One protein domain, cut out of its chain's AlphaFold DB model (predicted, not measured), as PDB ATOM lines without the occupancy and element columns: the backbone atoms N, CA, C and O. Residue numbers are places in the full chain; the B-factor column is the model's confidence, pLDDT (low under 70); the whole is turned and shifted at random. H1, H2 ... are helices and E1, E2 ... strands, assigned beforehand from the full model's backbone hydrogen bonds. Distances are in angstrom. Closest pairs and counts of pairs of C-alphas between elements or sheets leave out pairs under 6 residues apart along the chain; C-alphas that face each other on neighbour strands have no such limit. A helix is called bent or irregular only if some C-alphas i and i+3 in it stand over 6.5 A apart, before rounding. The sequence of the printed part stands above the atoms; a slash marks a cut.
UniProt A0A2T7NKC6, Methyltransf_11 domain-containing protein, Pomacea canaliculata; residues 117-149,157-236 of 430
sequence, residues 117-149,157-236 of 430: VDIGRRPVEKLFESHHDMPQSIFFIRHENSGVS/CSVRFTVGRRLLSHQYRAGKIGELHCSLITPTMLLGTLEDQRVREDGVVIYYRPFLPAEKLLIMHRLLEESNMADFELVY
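What this domain is: This is residues 117 to 149 and 157 to 236 of the 430 residues of the protein "Methyltransf_11 domain-containing protein" of Pomacea canaliculata (UniProt A0A2T7NKC6). One six-stranded sheet is folded back on itself like a half-open clamshell: E1 and E5 make one leaf, E3, E2 and E6 the other, and the bent strand E4 is the hinge. H3 crosses over the sheet, short H1 is over E5, and H2 lies away from the sheet. The printed part has 113 residues, in the order H1 E1 E2 E3 H2 E4 E5 H3 E6; the antiparallel sheet runs E1 E5 E4 E3 E2 E6. Its class is mixed, helices and strands; it is compact, radius of gyration of the C-alphas 14.9 A, spanning 44 by 33 by 24 A.

Where its parts are: H1, residues 117 to 121, begins at C-alpha 117 (124.371, 149.651, 155.969). E1 is 125 to 130, 16.9 A; E2 138 to 144, 19.6 A; E3 159 to 165, 19.7 A. H2 is 170 to 173; E4 190 to 199, 20.3 A; E5 203 to 210, 20.8 A. H3 is 213 to 225, 18.7 A; E6, 232 to 235, ends at C-alpha 235 (140.591, 139.124, 171.681).

How they stand to each other: The sheet is strongly twisted, and E4 bends by 94 degrees at residue 193. N 127 and O 206 of E1 and E5 are 2.9 A apart; N 205 and O 198 of the hairpin E4 and E5, 2.8 A. Also within hydrogen-bond range are N 194 and O 161 of the neighbours E4 and E3, 3.0 A; N 141 and O 162 of E2 and E3, 2.8 A; and N 140 and O 235 of E2 and E6, 2.8 A. H3 is on the sheet at a height of 9.8 A, across the strands, at 83 degrees to E4 on the local plane; its closest C-alpha pair with E4 is Lys 216 and Leu 190, 6.1 A. H1 is on the sheet, closest to E5 at the C-alphas of Ile 119 and Arg 209, 6.4 A. Every O i to N i+4 pair is within hydrogen-bond range in H1 and H3; H2 is too short for one.

The domain as a whole: The C-alphas farthest apart, Ser 149 and Gly 175, are 45.2 A apart. Residues 150 to 156 are not printed; C-alphas 149 and 157 are 10.5 A apart. The link from H2 to E4 is long, 16 residues. Confidence is under 70 at residues 145 to 149, 157 to 158 and 227 to 228.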
ATOM      1  N   VAL A 117     124.193 149.088 157.314       88.94
ATOM      2  CA  VAL A 117     124.371 149.651 155.969       88.94
ATOM      3  C   VAL A 117     124.853 151.092 156.073       88.94
ATOM      4  O   VAL A 117     125.771 151.472 155.348       88.94
ATOM      5  N   ASP A 118     124.276 151.880 156.984       92.38
ATOM      6  CA  ASP A 118     124.758 153.231 157.283       92.38
ATOM      7  C   ASP A 118     126.204 153.206 157.791       92.38
ATOM      8  O   ASP A 118     127.070 153.854 157.204       92.38
ATOM      9  N   ILE A 119     126.495 152.380 158.804       92.12
ATOM     10  CA  ILE A 119     127.853 152.208 159.344       92.12
ATOM     11  C   ILE A 119     128.832 151.816 158.227       92.12
ATOM     12  O   ILE A 119     129.901 152.412 158.101       92.12
ATOM     13  N   GLY A 120     128.444 150.871 157.362       91.75
ATOM     14  CA  GLY A 120     129.239 150.423 156.217       91.75
ATOM     15  C   GLY A 120     129.531 151.511 155.175       91.75
ATOM     16  O   GLY A 120     130.486 151.384 154.414       91.75
ATOM     17  N   ARG A 121     128.751 152.599 155.138       95.19
ATOM     18  CA  ARG A 121     128.956 153.741 154.229       95.19
ATOM     19  C   ARG A 121     129.795 154.862 154.836       95.19
ATOM     20  O   ARG A 121     130.186 155.774 154.105       95.19
ATOM     21  N   ARG A 122     130.084 154.819 156.139       96.88
ATOM     22  CA  ARG A 122     130.875 155.861 156.807       96.88
ATOM     23  C   ARG A 122     132.321 155.866 156.308       96.88
ATOM     24  O   ARG A 122     132.841 154.799 155.964       96.88
ATOM     25  N   PRO A 123     132.984 157.038 156.282       98.00
ATOM     26  CA  PRO A 123     134.409 157.123 155.993       98.00
ATOM     27  C   PRO A 123     135.220 156.228 156.929       98.00
ATOM     28  O   PRO A 123     134.903 156.097 158.110       98.00
ATOM     29  N   VAL A 124     136.270 155.618 156.385       98.38
ATOM     30  CA  VAL A 124     137.203 154.806 157.166       98.38
ATOM     31  C   VAL A 124     138.115 155.735 157.965       98.38
ATOM     32  O   VAL A 124     138.773 156.609 157.398       98.38
ATOM     33  N   GLU A 125     138.165 155.525 159.273       98.31
ATOM     34  CA  GLU A 125     139.109 156.156 160.187       98.31
ATOM     35  C   GLU A 125     140.345 155.278 160.394       98.31
ATOM     36  O   GLU A 125     140.343 154.077 160.111       98.31
ATOM     37  N   LYS A 126     141.418 155.896 160.895       97.94
ATOM     38  CA  LYS A 126     142.702 155.247 161.148       97.94
ATOM     39  C   LYS A 126     143.123 155.464 162.598       97.94
ATOM     40  O   LYS A 126     143.285 156.602 163.027       97.94
ATOM     41  N   LEU A 127     143.401 154.372 163.300       97.25
ATOM     42  CA  LEU A 127     144.142 154.358 164.560       97.25
ATOM     43  C   LEU A 127     145.566 153.863 164.290       97.25
ATOM     44  O   LEU A 127     145.765 152.909 163.538       97.25
ATOM     45  N   PHE A 128     146.551 154.507 164.906       96.44
ATOM     46  CA  PHE A 128     147.927 154.025 164.967       96.44
ATOM     47  C   PHE A 128     148.350 153.940 166.430       96.44
ATOM     48  O   PHE A 128     148.112 154.884 167.178       96.44
ATOM     49  N   GLU A 129     148.977 152.831 166.803       93.62
ATOM     50  CA  GLU A 129     149.543 152.610 168.132       93.62
ATOM     51  C   GLU A 129     150.992 152.150 167.969       93.62
ATOM     52  O   GLU A 129     151.256 151.179 167.255       93.62
ATOM     53  N   SER A 130     151.936 152.852 168.594       89.94
ATOM     54  CA  SER A 130     153.348 152.470 168.547       89.94
ATOM     55  C   SER A 130     153.572 151.153 169.283       89.94
ATOM     56  O   SER A 130     152.967 150.910 170.327       89.94
ATOM     57  N   HIS A 131     154.539 150.350 168.832       86.12
ATOM     58  CA  HIS A 131     155.014 149.195 169.614       86.12
ATOM     59  C   HIS A 131     155.623 149.599 170.965       86.12
ATOM     60  O   HIS A 131     155.824 148.754 171.829       86.12
ATOM     61  N   HIS A 132     155.954 150.880 171.136       79.88
ATOM     62  CA  HIS A 132     156.475 151.443 172.380       79.88
ATOM     63  C   HIS A 132     155.394 152.071 173.270       79.88
ATOM     64  O   HIS A 132     155.726 152.516 174.369       79.88
ATOM     65  N   ASP A 133     154.147 152.144 172.809       83.75
ATOM     66  CA  ASP A 133     153.040 152.659 173.610       83.75
ATOM     67  C   ASP A 133     152.320 151.477 174.264       83.75
ATOM     68  O   ASP A 133     152.895 150.809 175.122       83.75
ATOM     69  N   MET A 134     151.080 151.211 173.855       86.38
ATOM     70  CA  MET A 134     150.213 150.209 174.468       86.38
ATOM     71  C   MET A 134     149.465 149.389 173.400       86.38
ATOM     72  O   MET A 134     148.231 149.426 173.337       86.38
ATOM     73  N   PRO A 135     150.165 148.644 172.520       90.00
ATOM     74  CA  PRO A 135     149.508 147.842 171.486       90.00
ATOM     75  C   PRO A 135     148.551 146.797 172.082       90.00
ATOM     76  O   PRO A 135     147.499 146.540 171.488       90.00
ATOM     77  N   GLN A 136     148.828 146.295 173.295       90.94
ATOM     78  CA  GLN A 136     147.952 145.359 174.010       90.94
ATOM     79  C   GLN A 136     146.623 145.966 174.474       90.94
ATOM     80  O   GLN A 136     145.751 145.257 174.975       90.94
ATOM     81  N   SER A 137     146.433 147.274 174.307       93.50
ATOM     82  CA  SER A 137     145.166 147.946 174.589       93.50
ATOM     83  C   SER A 137     144.181 147.840 173.437       93.50
ATOM     84  O   SER A 137     142.990 148.054 173.657       93.50
ATOM     85  N   ILE A 138     144.630 147.522 172.220       96.94
ATOM     86  CA  ILE A 138     143.729 147.281 171.092       96.94
ATOM     87  C   ILE A 138     143.071 145.915 171.278       96.94
ATOM     88  O   ILE A 138     143.742 144.913 171.524       96.94
ATOM     89  N   PHE A 139     141.753 145.875 171.123       97.50
ATOM     90  CA  PHE A 139     140.981 144.646 171.226       97.50
ATOM     91  C   PHE A 139     139.981 144.509 170.094       97.50
ATOM     92  O   PHE A 139     139.494 145.501 169.541       97.50
ATOM     93  N   PHE A 140     139.616 143.263 169.815       97.06
ATOM     94  CA  PHE A 140     138.508 142.919 168.944       97.06
ATOM     95  C   PHE A 140     137.429 142.189 169.720       97.06
ATOM     96  O   PHE A 140     137.715 141.314 170.529       97.06
ATOM     97  N   ILE A 141     136.181 142.524 169.426       95.69
ATOM     98  CA  ILE A 141     135.031 141.706 169.775       95.69
ATOM     99  C   ILE A 141     134.640 140.978 168.499       95.69
ATOM    100  O   ILE A 141     134.125 141.586 167.553       95.69
ATOM    101  N   ARG A 142     134.939 139.684 168.464       92.94
ATOM    102  CA  ARG A 142     134.456 138.777 167.431       92.94
ATOM    103  C   ARG A 142     133.010 138.436 167.754       92.94
ATOM    104  O   ARG A 142     132.720 138.010 168.866       92.94
ATOM    105  N   HIS A 143     132.134 138.604 166.775       85.12
ATOM    106  CA  HIS A 143     130.755 138.154 166.845       85.12
ATOM    107  C   HIS A 143     130.515 137.103 165.768       85.12
ATOM    108  O   HIS A 143     130.641 137.386 164.569       85.12
ATOM    109  N   GLU A 144     130.176 135.890 166.191       73.75
ATOM    110  CA  GLU A 144     129.654 134.874 165.290       73.75
ATOM    111  C   GLU A 144     128.156 135.118 165.123       73.75
ATOM    112  O   GLU A 144     127.364 134.844 166.015       73.75
ATOM    113  N   ASN A 145     127.748 135.646 163.964       61.62
ATOM    114  CA  ASN A 145     126.334 135.667 163.608       61.62
ATOM    115  C   ASN A 145     125.875 134.215 163.414       61.62
ATOM    116  O   ASN A 145     125.913 133.690 162.298       61.62
ATOM    117  N   SER A 146     125.421 133.568 164.483       46.53
ATOM    118  CA  SER A 146     124.796 132.249 164.468       46.53
ATOM    119  C   SER A 146     123.388 132.328 163.850       46.53
ATOM    120  O   SER A 146     122.390 131.984 164.459       46.53
ATOM    121  N   GLY A 147     123.275 132.815 162.609       44.75
ATOM    122  CA  GLY A 147     122.192 132.466 161.685       44.75
ATOM    123  C   GLY A 147     120.733 132.609 162.145       44.75
ATOM    124  O   GLY A 147     119.889 131.902 161.604       44.75
ATOM    125  N   VAL A 148     120.382 133.511 163.072       40.66
ATOM    126  CA  VAL A 148     118.968 133.842 163.372       40.66
ATOM    127  C   VAL A 148     118.606 135.240 162.866       40.66
ATOM    128  O   VAL A 148     117.910 136.011 163.522       40.66
ATOM    129  N   SER A 149     119.020 135.579 161.644       40.72
ATOM    130  CA  SER A 149     118.222 136.526 160.867       40.72
ATOM    131  C   SER A 149     117.039 135.748 160.297       40.72
ATOM    132  O   SER A 149     117.165 135.026 159.315       40.72
ATOM    133  N   CYS A 157     127.173 133.009 157.148       48.97
ATOM    134  CA  CYS A 157     127.822 133.124 158.453       48.97
ATOM    135  C   CYS A 157     128.907 134.213 158.353       48.97
ATOM    136  O   CYS A 157     130.072 133.920 158.090       48.97
ATOM    137  N   SER A 158     128.523 135.492 158.444       67.69
ATOM    138  CA  SER A 158     129.489 136.594 158.437       67.69
ATOM    139  C   SER A 158     130.005 136.804 159.860       67.69
ATOM    140  O   SER A 158     129.288 137.363 160.697       67.69
ATOM    141  N   VAL A 159     131.235 136.380 160.139       78.38
ATOM    142  CA  VAL A 159     131.943 136.818 161.347       78.38
ATOM    143  C   VAL A 159     132.178 138.320 161.223       78.38
ATOM    144  O   VAL A 159     132.695 138.787 160.207       78.38
ATOM    145  N   ARG A 160     131.774 139.084 162.238       86.00
ATOM    146  CA  ARG A 160     132.012 140.532 162.292       86.00
ATOM    147  C   ARG A 160     132.953 140.849 163.439       86.00
ATOM    148  O   ARG A 160     132.835 140.273 164.517       86.00
ATOM    149  N   PHE A 161     133.854 141.795 163.201       93.81
ATOM    150  CA  PHE A 161     134.777 142.291 164.210       93.81
ATOM    151  C   PHE A 161     134.431 143.735 164.546       93.81
ATOM    152  O   PHE A 161     134.476 144.623 163.692       93.81
ATOM    153  N   THR A 162     134.091 143.961 165.809       96.25
ATOM    154  CA  THR A 162     134.139 145.300 166.391       96.25
ATOM    155  C   THR A 162     135.541 145.523 166.920       96.25
ATOM    156  O   THR A 162     136.054 144.681 167.649       96.25
ATOM    157  N   VAL A 163     136.153 146.649 166.581       98.12
ATOM    158  CA  VAL A 163     137.430 147.057 167.161       98.12
ATOM    159  C   VAL A 163     137.217 148.099 168.245       98.12
ATOM    160  O   VAL A 163     136.346 148.970 168.149       98.12
ATOM    161  N   GLY A 164     138.037 148.012 169.282       97.94
ATOM    162  CA  GLY A 164     138.146 149.025 170.307       97.94
ATOM    163  C   GLY A 164     139.570 149.174 170.820       97.94
ATOM    164  O   GLY A 164     140.491 148.473 170.399       97.94
ATOM    165  N   ARG A 165     139.743 150.129 171.728       97.06
ATOM    166  CA  ARG A 165     141.003 150.368 172.430       97.06
ATOM    167  C   ARG A 165     140.703 150.669 173.891       97.06
ATOM    168  O   ARG A 165     139.880 151.544 174.166       97.06
ATOM    169  N   ARG A 166     141.372 149.973 174.811       95.38
ATOM    170  CA  ARG A 166     141.324 150.282 176.241       95.38
ATOM    171  C   ARG A 166     141.735 151.742 176.472       95.38
ATOM    172  O   ARG A 166     142.538 152.324 175.738       95.38
ATOM    173  N   LEU A 167     141.106 152.321 177.481       93.44
ATOM    174  CA  LEU A 167     141.309 153.685 177.960       93.44
ATOM    175  C   LEU A 167     141.525 153.629 179.472       93.44
ATOM    176  O   LEU A 167     141.333 152.570 180.078       93.44
ATOM    177  N   LEU A 168     141.864 154.772 180.077       92.31
ATOM    178  CA  LEU A 168     142.023 154.893 181.529       92.31
ATOM    179  C   LEU A 168     140.877 154.221 182.288       92.31
ATOM    180  O   LEU A 168     139.699 154.556 182.110       92.31
ATOM    181  N   SER A 169     141.239 153.278 183.151       90.62
ATOM    182  CA  SER A 169     140.282 152.543 183.960       90.62
ATOM    183  C   SER A 169     139.684 153.437 185.045       90.62
ATOM    184  O   SER A 169     140.283 154.407 185.516       90.62
ATOM    185  N   HIS A 170     138.470 153.105 185.482       89.06
ATOM    186  CA  HIS A 170     137.866 153.775 186.633       89.06
ATOM    187  C   HIS A 170     138.673 153.538 187.921       89.06
ATOM    188  O   HIS A 170     138.724 154.423 188.768       89.06
ATOM    189  N   GLN A 171     139.351 152.391 188.038       89.56
ATOM    190  CA  GLN A 171     140.181 152.033 189.189       89.56
ATOM    191  C   GLN A 171     141.470 152.858 189.238       89.56
ATOM    192  O   GLN A 171     141.817 153.374 190.296       89.56
ATOM    193  N   TYR A 172     142.118 153.078 188.090       90.62
ATOM    194  CA  TYR A 172     143.279 153.960 187.984       90.62
ATOM    195  C   TYR A 172     142.914 155.391 188.370       90.62
ATOM    196  O   TYR A 172     143.599 156.028 189.166       90.62
ATOM    197  N   ARG A 173     141.795 155.903 187.839       91.44
ATOM    198  CA  ARG A 173     141.313 157.246 188.189       91.44
ATOM    199  C   ARG A 173     140.981 157.357 189.675       91.44
ATOM    200  O   ARG A 173     141.210 158.401 190.255       91.44
ATOM    201  N   ALA A 174     140.493 156.290 190.299       87.81
ATOM    202  CA  ALA A 174     140.248 156.246 191.738       87.81
ATOM    203  C   ALA A 174     141.523 156.042 192.586       87.81
ATOM    204  O   ALA A 174     141.413 155.957 193.806       87.81
ATOM    205  N   GLY A 175     142.709 155.930 191.974       86.19
ATOM    206  CA  GLY A 175     143.969 155.669 192.680       86.19
ATOM    207  C   GLY A 175     144.047 154.279 193.321       86.19
ATOM    208  O   GLY A 175     144.816 154.087 194.255       86.19
ATOM    209  N   LYS A 176     143.227 153.326 192.858       84.44
ATOM    210  CA  LYS A 176     143.139 151.966 193.414       84.44
ATOM    211  C   LYS A 176     144.175 151.002 192.840       84.44
ATOM    212  O   LYS A 176     144.571 150.066 193.517       84.44
ATOM    213  N   ILE A 177     144.578 151.225 191.590       83.62
ATOM    214  CA  ILE A 177     145.556 150.397 190.874       83.62
ATOM    215  C   ILE A 177     146.618 151.285 190.221       83.62
ATOM    216  O   ILE A 177     146.338 152.440 189.872       83.62
ATOM    217  N   GLY A 178     147.827 150.748 190.044       79.12
ATOM    218  CA  GLY A 178     148.916 151.429 189.335       79.12
ATOM    219  C   GLY A 178     148.776 151.342 187.813       79.12
ATOM    220  O   GLY A 178     149.251 152.213 187.080       79.12
ATOM    221  N   GLU A 179     148.079 150.314 187.334       82.56
ATOM    222  CA  GLU A 179     147.860 150.031 185.926       82.56
ATOM    223  C   GLU A 179     146.867 151.007 185.295       82.56
ATOM    224  O   GLU A 179     145.766 151.230 185.797       82.56
ATOM    225  N   LEU A 180     147.220 151.560 184.130       88.44
ATOM    226  CA  LEU A 180     146.357 152.515 183.425       88.44
ATOM    227  C   LEU A 180     145.032 151.881 183.001       88.44
ATOM    228  O   LEU A 180     143.992 152.545 182.994       88.44
ATOM    229  N   HIS A 181     145.062 150.600 182.636       90.12
ATOM    230  CA  HIS A 181     143.919 149.856 182.121       90.12
ATOM    231  C   HIS A 181     143.594 148.689 183.051       90.12
ATOM    232  O   HIS A 181     144.498 148.034 183.554       90.12
ATOM    233  N   CYS A 182     142.306 148.392 183.213       90.25
ATOM    234  CA  CYS A 182     141.836 147.161 183.848       90.25
ATOM    235  C   CYS A 182     141.205 146.239 182.793       90.25
ATOM    236  O   CYS A 182     141.180 146.564 181.601       90.25
ATOM    237  N   SER A 183     140.695 145.085 183.219       92.00
ATOM    238  CA  SER A 183     140.096 144.079 182.330       92.00
ATOM    239  C   SER A 183     138.774 144.517 181.682       92.00
ATOM    240  O   SER A 183     138.390 143.963 180.649       92.00
ATOM    241  N   LEU A 184     138.089 145.511 182.260       94.31
ATOM    242  CA  LEU A 184     136.759 145.950 181.847       94.31
ATOM    243  C   LEU A 184     136.783 146.798 180.567       94.31
ATOM    244  O   LEU A 184     137.394 147.867 180.511       94.31
ATOM    245  N   ILE A 185     135.995 146.375 179.585       95.62
ATOM    246  CA  ILE A 185     135.692 147.100 178.355       95.62
ATOM    247  C   ILE A 185     134.324 147.764 178.462       95.62
ATOM    248  O   ILE A 185     133.317 147.103 178.696       95.62
ATOM    249  N   THR A 186     134.287 149.075 178.235       95.12
ATOM    250  CA  THR A 186     133.074 149.909 178.313       95.12
ATOM    251  C   THR A 186     132.690 150.459 176.931       95.12
ATOM    252  O   THR A 186     133.523 150.442 176.020       95.12
ATOM    253  N   PRO A 187     131.467 150.996 176.740       94.94
ATOM    254  CA  PRO A 187     131.034 151.577 175.467       94.94
ATOM    255  C   PRO A 187     132.014 152.610 174.907       94.94
ATOM    256  O   PRO A 187     132.296 152.612 173.715       94.94
ATOM    257  N   THR A 188     132.590 153.449 175.770       94.81
ATOM    258  CA  THR A 188     133.585 154.479 175.426       94.81
ATOM    259  C   THR A 188     134.800 153.920 174.682       94.81
ATOM    260  O   THR A 188     135.388 154.603 173.843       94.81
ATOM    261  N   MET A 189     135.161 152.664 174.949       97.19
ATOM    262  CA  MET A 189     136.326 152.003 174.362       97.19
ATOM    263  C   MET A 189     136.047 151.405 172.976       97.19
ATOM    264  O   MET A 189     136.989 151.049 172.268       97.19
ATOM    265  N   LEU A 190     134.779 151.298 172.567       97.25
ATOM    266  CA  LEU A 190     134.407 150.823 171.236       97.25
ATOM    267  C   LEU A 190     134.711 151.906 170.198       97.25
ATOM    268  O   LEU A 190     134.348 153.071 170.378       97.25
ATOM    269  N   LEU A 191     135.363 151.529 169.100       97.69
ATOM    270  CA  LEU A 191     135.699 152.450 168.014       97.69
ATOM    271  C   LEU A 191     134.743 152.288 166.844       97.69
ATOM    272  O   LEU A 191     134.129 153.264 166.418       97.69
ATOM    273  N   GLY A 192     134.591 151.066 166.341       96.94
ATOM    274  CA  GLY A 192     133.883 150.844 165.091       96.94
ATOM    275  C   GLY A 192     133.935 149.412 164.590       96.94
ATOM    276  O   GLY A 192     134.404 148.504 165.277       96.94
ATOM    277  N   THR A 193     133.481 149.222 163.357       96.38
ATOM    278  CA  THR A 193     133.645 147.954 162.631       96.38
ATOM    279  C   THR A 193     135.019 147.914 161.981       96.38
ATOM    280  O   THR A 193     135.411 148.877 161.324       96.38
ATOM    281  N   LEU A 194     135.754 146.822 162.179       97.25
ATOM    282  CA  LEU A 194     137.081 146.635 161.595       97.25
ATOM    283  C   LEU A 194     136.984 146.527 160.064       97.25
ATOM    284  O   LEU A 194     136.170 145.757 159.556       97.25
ATOM    285  N   GLU A 195     137.834 147.267 159.354       96.25
ATOM    286  CA  GLU A 195     137.967 147.220 157.890       96.25
ATOM    287  C   GLU A 195     139.278 146.534 157.471       96.25
ATOM    288  O   GLU A 195     139.266 145.626 156.646       96.25
ATOM    289  N   ASP A 196     140.411 146.958 158.042       97.12
ATOM    290  CA  ASP A 196     141.748 146.409 157.766       97.12
ATOM    291  C   ASP A 196     142.650 146.593 158.998       97.12
ATOM    292  O   ASP A 196     142.439 147.489 159.820       97.12
ATOM    293  N   GLN A 197     143.687 145.768 159.116       97.25
ATOM    294  CA  GLN A 197     144.723 145.898 160.135       97.25
ATOM    295  C   GLN A 197     146.101 145.608 159.547       97.25
ATOM    296  O   GLN A 197     146.266 144.718 158.713       97.25
ATOM    297  N   ARG A 198     147.124 146.335 160.002       97.06
ATOM    298  CA  ARG A 198     148.508 146.123 159.565       97.06
ATOM    299  C   ARG A 198     149.473 146.263 160.723       97.06
ATOM    300  O   ARG A 198     149.488 147.291 161.395       97.06
ATOM    301  N   VAL A 199     150.335 145.267 160.881       95.25
ATOM    302  CA  VAL A 199     151.533 145.384 161.712       95.25
ATOM    303  C   VAL A 199     152.641 145.983 160.849       95.25
ATOM    304  O   VAL A 199     152.909 145.511 159.745       95.25
ATOM    305  N   ARG A 200     153.241 147.066 161.330       93.19
ATOM    306  CA  ARG A 200     154.383 147.762 160.732       93.19
ATOM    307  C   ARG A 200     155.579 147.652 161.675       93.19
ATOM    308  O   ARG A 200     155.444 147.228 162.820       93.19
ATOM    309  N   GLU A 201     156.748 148.067 161.204       89.88
ATOM    310  CA  GLU A 201     157.971 148.107 162.019       89.88
ATOM    311  C   GLU A 201     157.855 149.065 163.220       89.88
ATOM    312  O   GLU A 201     158.451 148.829 164.269       89.88
ATOM    313  N   ASP A 202     157.072 150.139 163.075       89.56
ATOM    314  CA  ASP A 202     156.896 151.202 164.069       89.56
ATOM    315  C   ASP A 202     155.671 151.011 164.977       89.56
ATOM    316  O   ASP A 202     155.582 151.650 166.024       89.56
ATOM    317  N   GLY A 203     154.737 150.128 164.622       93.44
ATOM    318  CA  GLY A 203     153.526 149.920 165.405       93.44
ATOM    319  C   GLY A 203     152.438 149.159 164.667       93.44
ATOM    320  O   GLY A 203     152.673 148.488 163.660       93.44
ATOM    321  N   VAL A 204     151.216 149.302 165.157       96.19
ATOM    322  CA  VAL A 204     150.012 148.699 164.589       96.19
ATOM    323  C   VAL A 204     149.124 149.793 164.015       96.19
ATOM    324  O   VAL A 204     148.925 150.844 164.621       96.19
ATOM    325  N   VAL A 205     148.576 149.549 162.828       98.00
ATOM    326  CA  VAL A 205     147.574 150.403 162.193       98.00
ATOM    327  C   VAL A 205     146.261 149.644 162.096       98.00
ATOM    328  O   VAL A 205     146.226 148.546 161.545       98.00
ATOM    329  N   ILE A 206     145.184 150.269 162.558       98.38
ATOM    330  CA  ILE A 206     143.816 149.764 162.450       98.38
ATOM    331  C   ILE A 206     143.006 150.736 161.600       98.38
ATOM    332  O   ILE A 206     142.997 151.940 161.860       98.38
ATOM    333  N   TYR A 207     142.290 150.199 160.620       98.50
ATOM    334  CA  TYR A 207     141.307 150.919 159.828       98.50
ATOM    335  C   TYR A 207     139.910 150.458 160.223       98.50
ATOM    336  O   TYR A 207     139.649 149.254 160.275       98.50
ATOM    337  N   TYR A 208     139.011 151.394 160.521       98.44
ATOM    338  CA  TYR A 208     137.671 151.056 160.997       98.44
ATOM    339  C   TYR A 208     136.613 152.060 160.546       98.44
ATOM    340  O   TYR A 208     136.913 153.210 160.237       98.44
ATOM    341  N   ARG A 209     135.354 151.623 160.531       97.94
ATOM    342  CA  ARG A 209     134.187 152.485 160.300       97.94
ATOM    343  C   ARG A 209     133.594 152.889 161.648       97.94
ATOM    344  O   ARG A 209     133.154 151.998 162.381       97.94
ATOM    345  N   PRO A 210     133.619 154.182 162.014       97.62
ATOM    346  CA  PRO A 210     133.367 154.626 163.380       97.62
ATOM    347  C   PRO A 210     131.917 154.399 163.805       97.62
ATOM    348  O   PRO A 210     130.986 154.590 163.018       97.62
ATOM    349  N   PHE A 211     131.727 154.055 165.077       96.31
ATOM    350  CA  PHE A 211     130.422 154.057 165.732       96.31
ATOM    351  C   PHE A 211     130.108 155.413 166.358       96.31
ATOM    352  O   PHE A 211     130.963 156.055 166.973       96.31
ATOM    353  N   LEU A 212     128.837 155.800 166.286       94.56
ATOM    354  CA  LEU A 212     128.288 156.913 167.048       94.56
ATOM    355  C   LEU A 212     128.123 156.516 168.524       94.56
ATOM    356  O   LEU A 212     127.886 155.342 168.817       94.56
ATOM    357  N   PRO A 213     128.159 157.472 169.472       94.12
ATOM    358  CA  PRO A 213     128.007 157.182 170.900       94.12
ATOM    359  C   PRO A 213     126.791 156.302 171.246       94.12
ATOM    360  O   PRO A 213     126.929 155.306 171.953       94.12
ATOM    361  N   ALA A 214     125.620 156.603 170.674       92.75
ATOM    362  CA  ALA A 214     124.389 155.841 170.897       92.75
ATOM    363  C   ALA A 214     124.455 154.392 170.368       92.75
ATOM    364  O   ALA A 214     123.775 153.504 170.883       92.75
ATOM    365  N   GLU A 215     125.280 154.128 169.351       93.50
ATOM    366  CA  GLU A 215     125.509 152.780 168.816       93.50
ATOM    367  C   GLU A 215     126.444 151.981 169.712       93.50
ATOM    368  O   GLU A 215     126.187 150.805 169.946       93.50
ATOM    369  N   LYS A 216     127.486 152.620 170.261       95.00
ATOM    370  CA  LYS A 216     128.383 151.988 171.238       95.00
ATOM    371  C   LYS A 216     127.598 151.491 172.454       95.00
ATOM    372  O   LYS A 216     127.805 150.363 172.898       95.00
ATOM    373  N   LEU A 217     126.659 152.306 172.950       93.06
ATOM    374  CA  LEU A 217     125.750 151.931 174.038       93.06
ATOM    375  C   LEU A 217     124.857 150.747 173.657       93.06
ATOM    376  O   LEU A 217     124.774 149.784 174.411       93.06
ATOM    377  N   LEU A 218     124.229 150.787 172.476       91.06
ATOM    378  CA  LEU A 218     123.374 149.694 172.004       91.06
ATOM    379  C   LEU A 218     124.154 148.383 171.818       91.06
ATOM    380  O   LEU A 218     123.638 147.315 172.141       91.06
ATOM    381  N   ILE A 219     125.383 148.443 171.299       91.44
ATOM    382  CA  ILE A 219     126.249 147.266 171.157       91.44
ATOM    383  C   ILE A 219     126.554 146.674 172.530       91.44
ATOM    384  O   ILE A 219     126.368 145.476 172.718       91.44
ATOM    385  N   MET A 220     126.962 147.500 173.499       92.94
ATOM    386  CA  MET A 220     127.233 147.020 174.854       92.94
ATOM    387  C   MET A 220     125.989 146.427 175.516       92.94
ATOM    388  O   MET A 220     126.062 145.357 176.102       92.94
ATOM    389  N   HIS A 221     124.833 147.074 175.369       89.88
ATOM    390  CA  HIS A 221     123.569 146.559 175.886       89.88
ATOM    391  C   HIS A 221     123.265 145.157 175.349       89.88
ATOM    392  O   HIS A 221     122.964 144.257 176.123       89.88
ATOM    393  N   ARG A 222     123.422 144.942 174.037       87.81
ATOM    394  CA  ARG A 222     123.252 143.613 173.427       87.81
ATOM    395  C   ARG A 222     124.246 142.605 173.988       87.81
ATOM    396  O   ARG A 222     123.834 141.539 174.420       87.81
ATOM    397  N   LEU A 223     125.523 142.976 174.077       89.00
ATOM    398  CA  LEU A 223     126.558 142.120 174.663       89.00
ATOM    399  C   LEU A 223     126.242 141.708 176.108       89.00
ATOM    400  O   LEU A 223     126.615 140.617 176.511       89.00
ATOM    401  N   LEU A 224     125.574 142.562 176.888       89.06
ATOM    402  CA  LEU A 224     125.190 142.268 178.272       89.06
ATOM    403  C   LEU A 224     123.887 141.461 178.387       89.06
ATOM    404  O   LEU A 224     123.724 140.716 179.351       89.06
ATOM    405  N   GLU A 225     122.959 141.612 177.441       84.94
ATOM    406  CA  GLU A 225     121.673 140.900 177.427       84.94
ATOM    407  C   GLU A 225     121.743 139.512 176.784       84.94
ATOM    408  O   GLU A 225     120.867 138.673 177.017       84.94
ATOM    409  N   GLU A 226     122.738 139.263 175.938       77.06
ATOM    410  CA  GLU A 226     122.794 138.036 175.160       77.06
ATOM    411  C   GLU A 226     123.088 136.808 176.021       77.06
ATOM    412  O   GLU A 226     124.085 136.700 176.726       77.06
ATOM    413  N   SER A 227     122.205 135.814 175.942       60.81
ATOM    414  CA  SER A 227     122.299 134.608 176.765       60.81
ATOM    415  C   SER A 227     123.419 133.651 176.345       60.81
ATOM    416  O   SER A 227     123.731 132.729 177.098       60.81
ATOM    417  N   ASN A 228     123.989 133.815 175.144       67.62
ATOM    418  CA  ASN A 228     125.005 132.916 174.595       67.62
ATOM    419  C   ASN A 228     126.375 133.601 174.479       67.62
ATOM    420  O   ASN A 228     126.859 133.911 173.394       67.62
ATOM    421  N   MET A 229     127.029 133.783 175.623       74.75
ATOM    422  CA  MET A 229     128.354 134.411 175.735       74.75
ATOM    423  C   MET A 229     129.499 133.617 175.064       74.75
ATOM    424  O   MET A 229     130.648 134.058 175.084       74.75
ATOM    425  N   ALA A 230     129.216 132.450 174.473       77.38
ATOM    426  CA  ALA A 230     130.166 131.690 173.656       77.38
ATOM    427  C   ALA A 230     130.226 132.154 172.186       77.38
ATOM    428  O   ALA A 230     131.207 131.847 171.506       77.38
ATOM    429  N   ASP A 231     129.211 132.887 171.705       81.81
ATOM    430  CA  ASP A 231     129.156 133.426 170.331       81.81
ATOM    431  C   ASP A 231     129.977 134.723 170.185       81.81
ATOM    432  O   ASP A 231     130.245 135.201 169.076       81.81
ATOM    433  N   PHE A 232     130.417 135.266 171.321       89.12
ATOM    434  CA  PHE A 232     131.316 136.404 171.413       89.12
ATOM    435  C   PHE A 232     132.688 135.967 171.866       89.12
ATOM    436  O   PHE A 232     132.834 135.043 172.656       89.12
ATOM    437  N   GLU A 233     133.701 136.697 171.427       93.56
ATOM    438  CA  GLU A 233     135.046 136.561 171.960       93.56
ATOM    439  C   GLU A 233     135.708 137.932 172.009       93.56
ATOM    440  O   GLU A 233     135.702 138.669 171.022       93.56
ATOM    441  N   LEU A 234     136.282 138.265 173.162       95.31
ATOM    442  CA  LEU A 234     137.126 139.439 173.325       95.31
ATOM    443  C   LEU A 234     138.586 139.011 173.142       95.31
ATOM    444  O   LEU A 234     139.100 138.223 173.932       95.31
ATOM    445  N   VAL A 235     139.241 139.523 172.104       94.50
ATOM    446  CA  VAL A 235     140.591 139.124 171.681       94.50
ATOM    447  C   VAL A 235     141.531 140.321 171.723       94.50
ATOM    448  O   VAL A 235     141.167 141.411 171.285       94.50
ATOM    449  N   TYR A 236     142.757 140.099 172.190       95.25
ATOM    450  CA  TYR A 236     143.840 141.083 172.202       95.25
ATOM    451  C   TYR A 236     144.998 140.547 171.362       95.25
ATOM    452  O   TYR A 236     145.807 139.764 171.851       95.25
TER     453      TYR A 236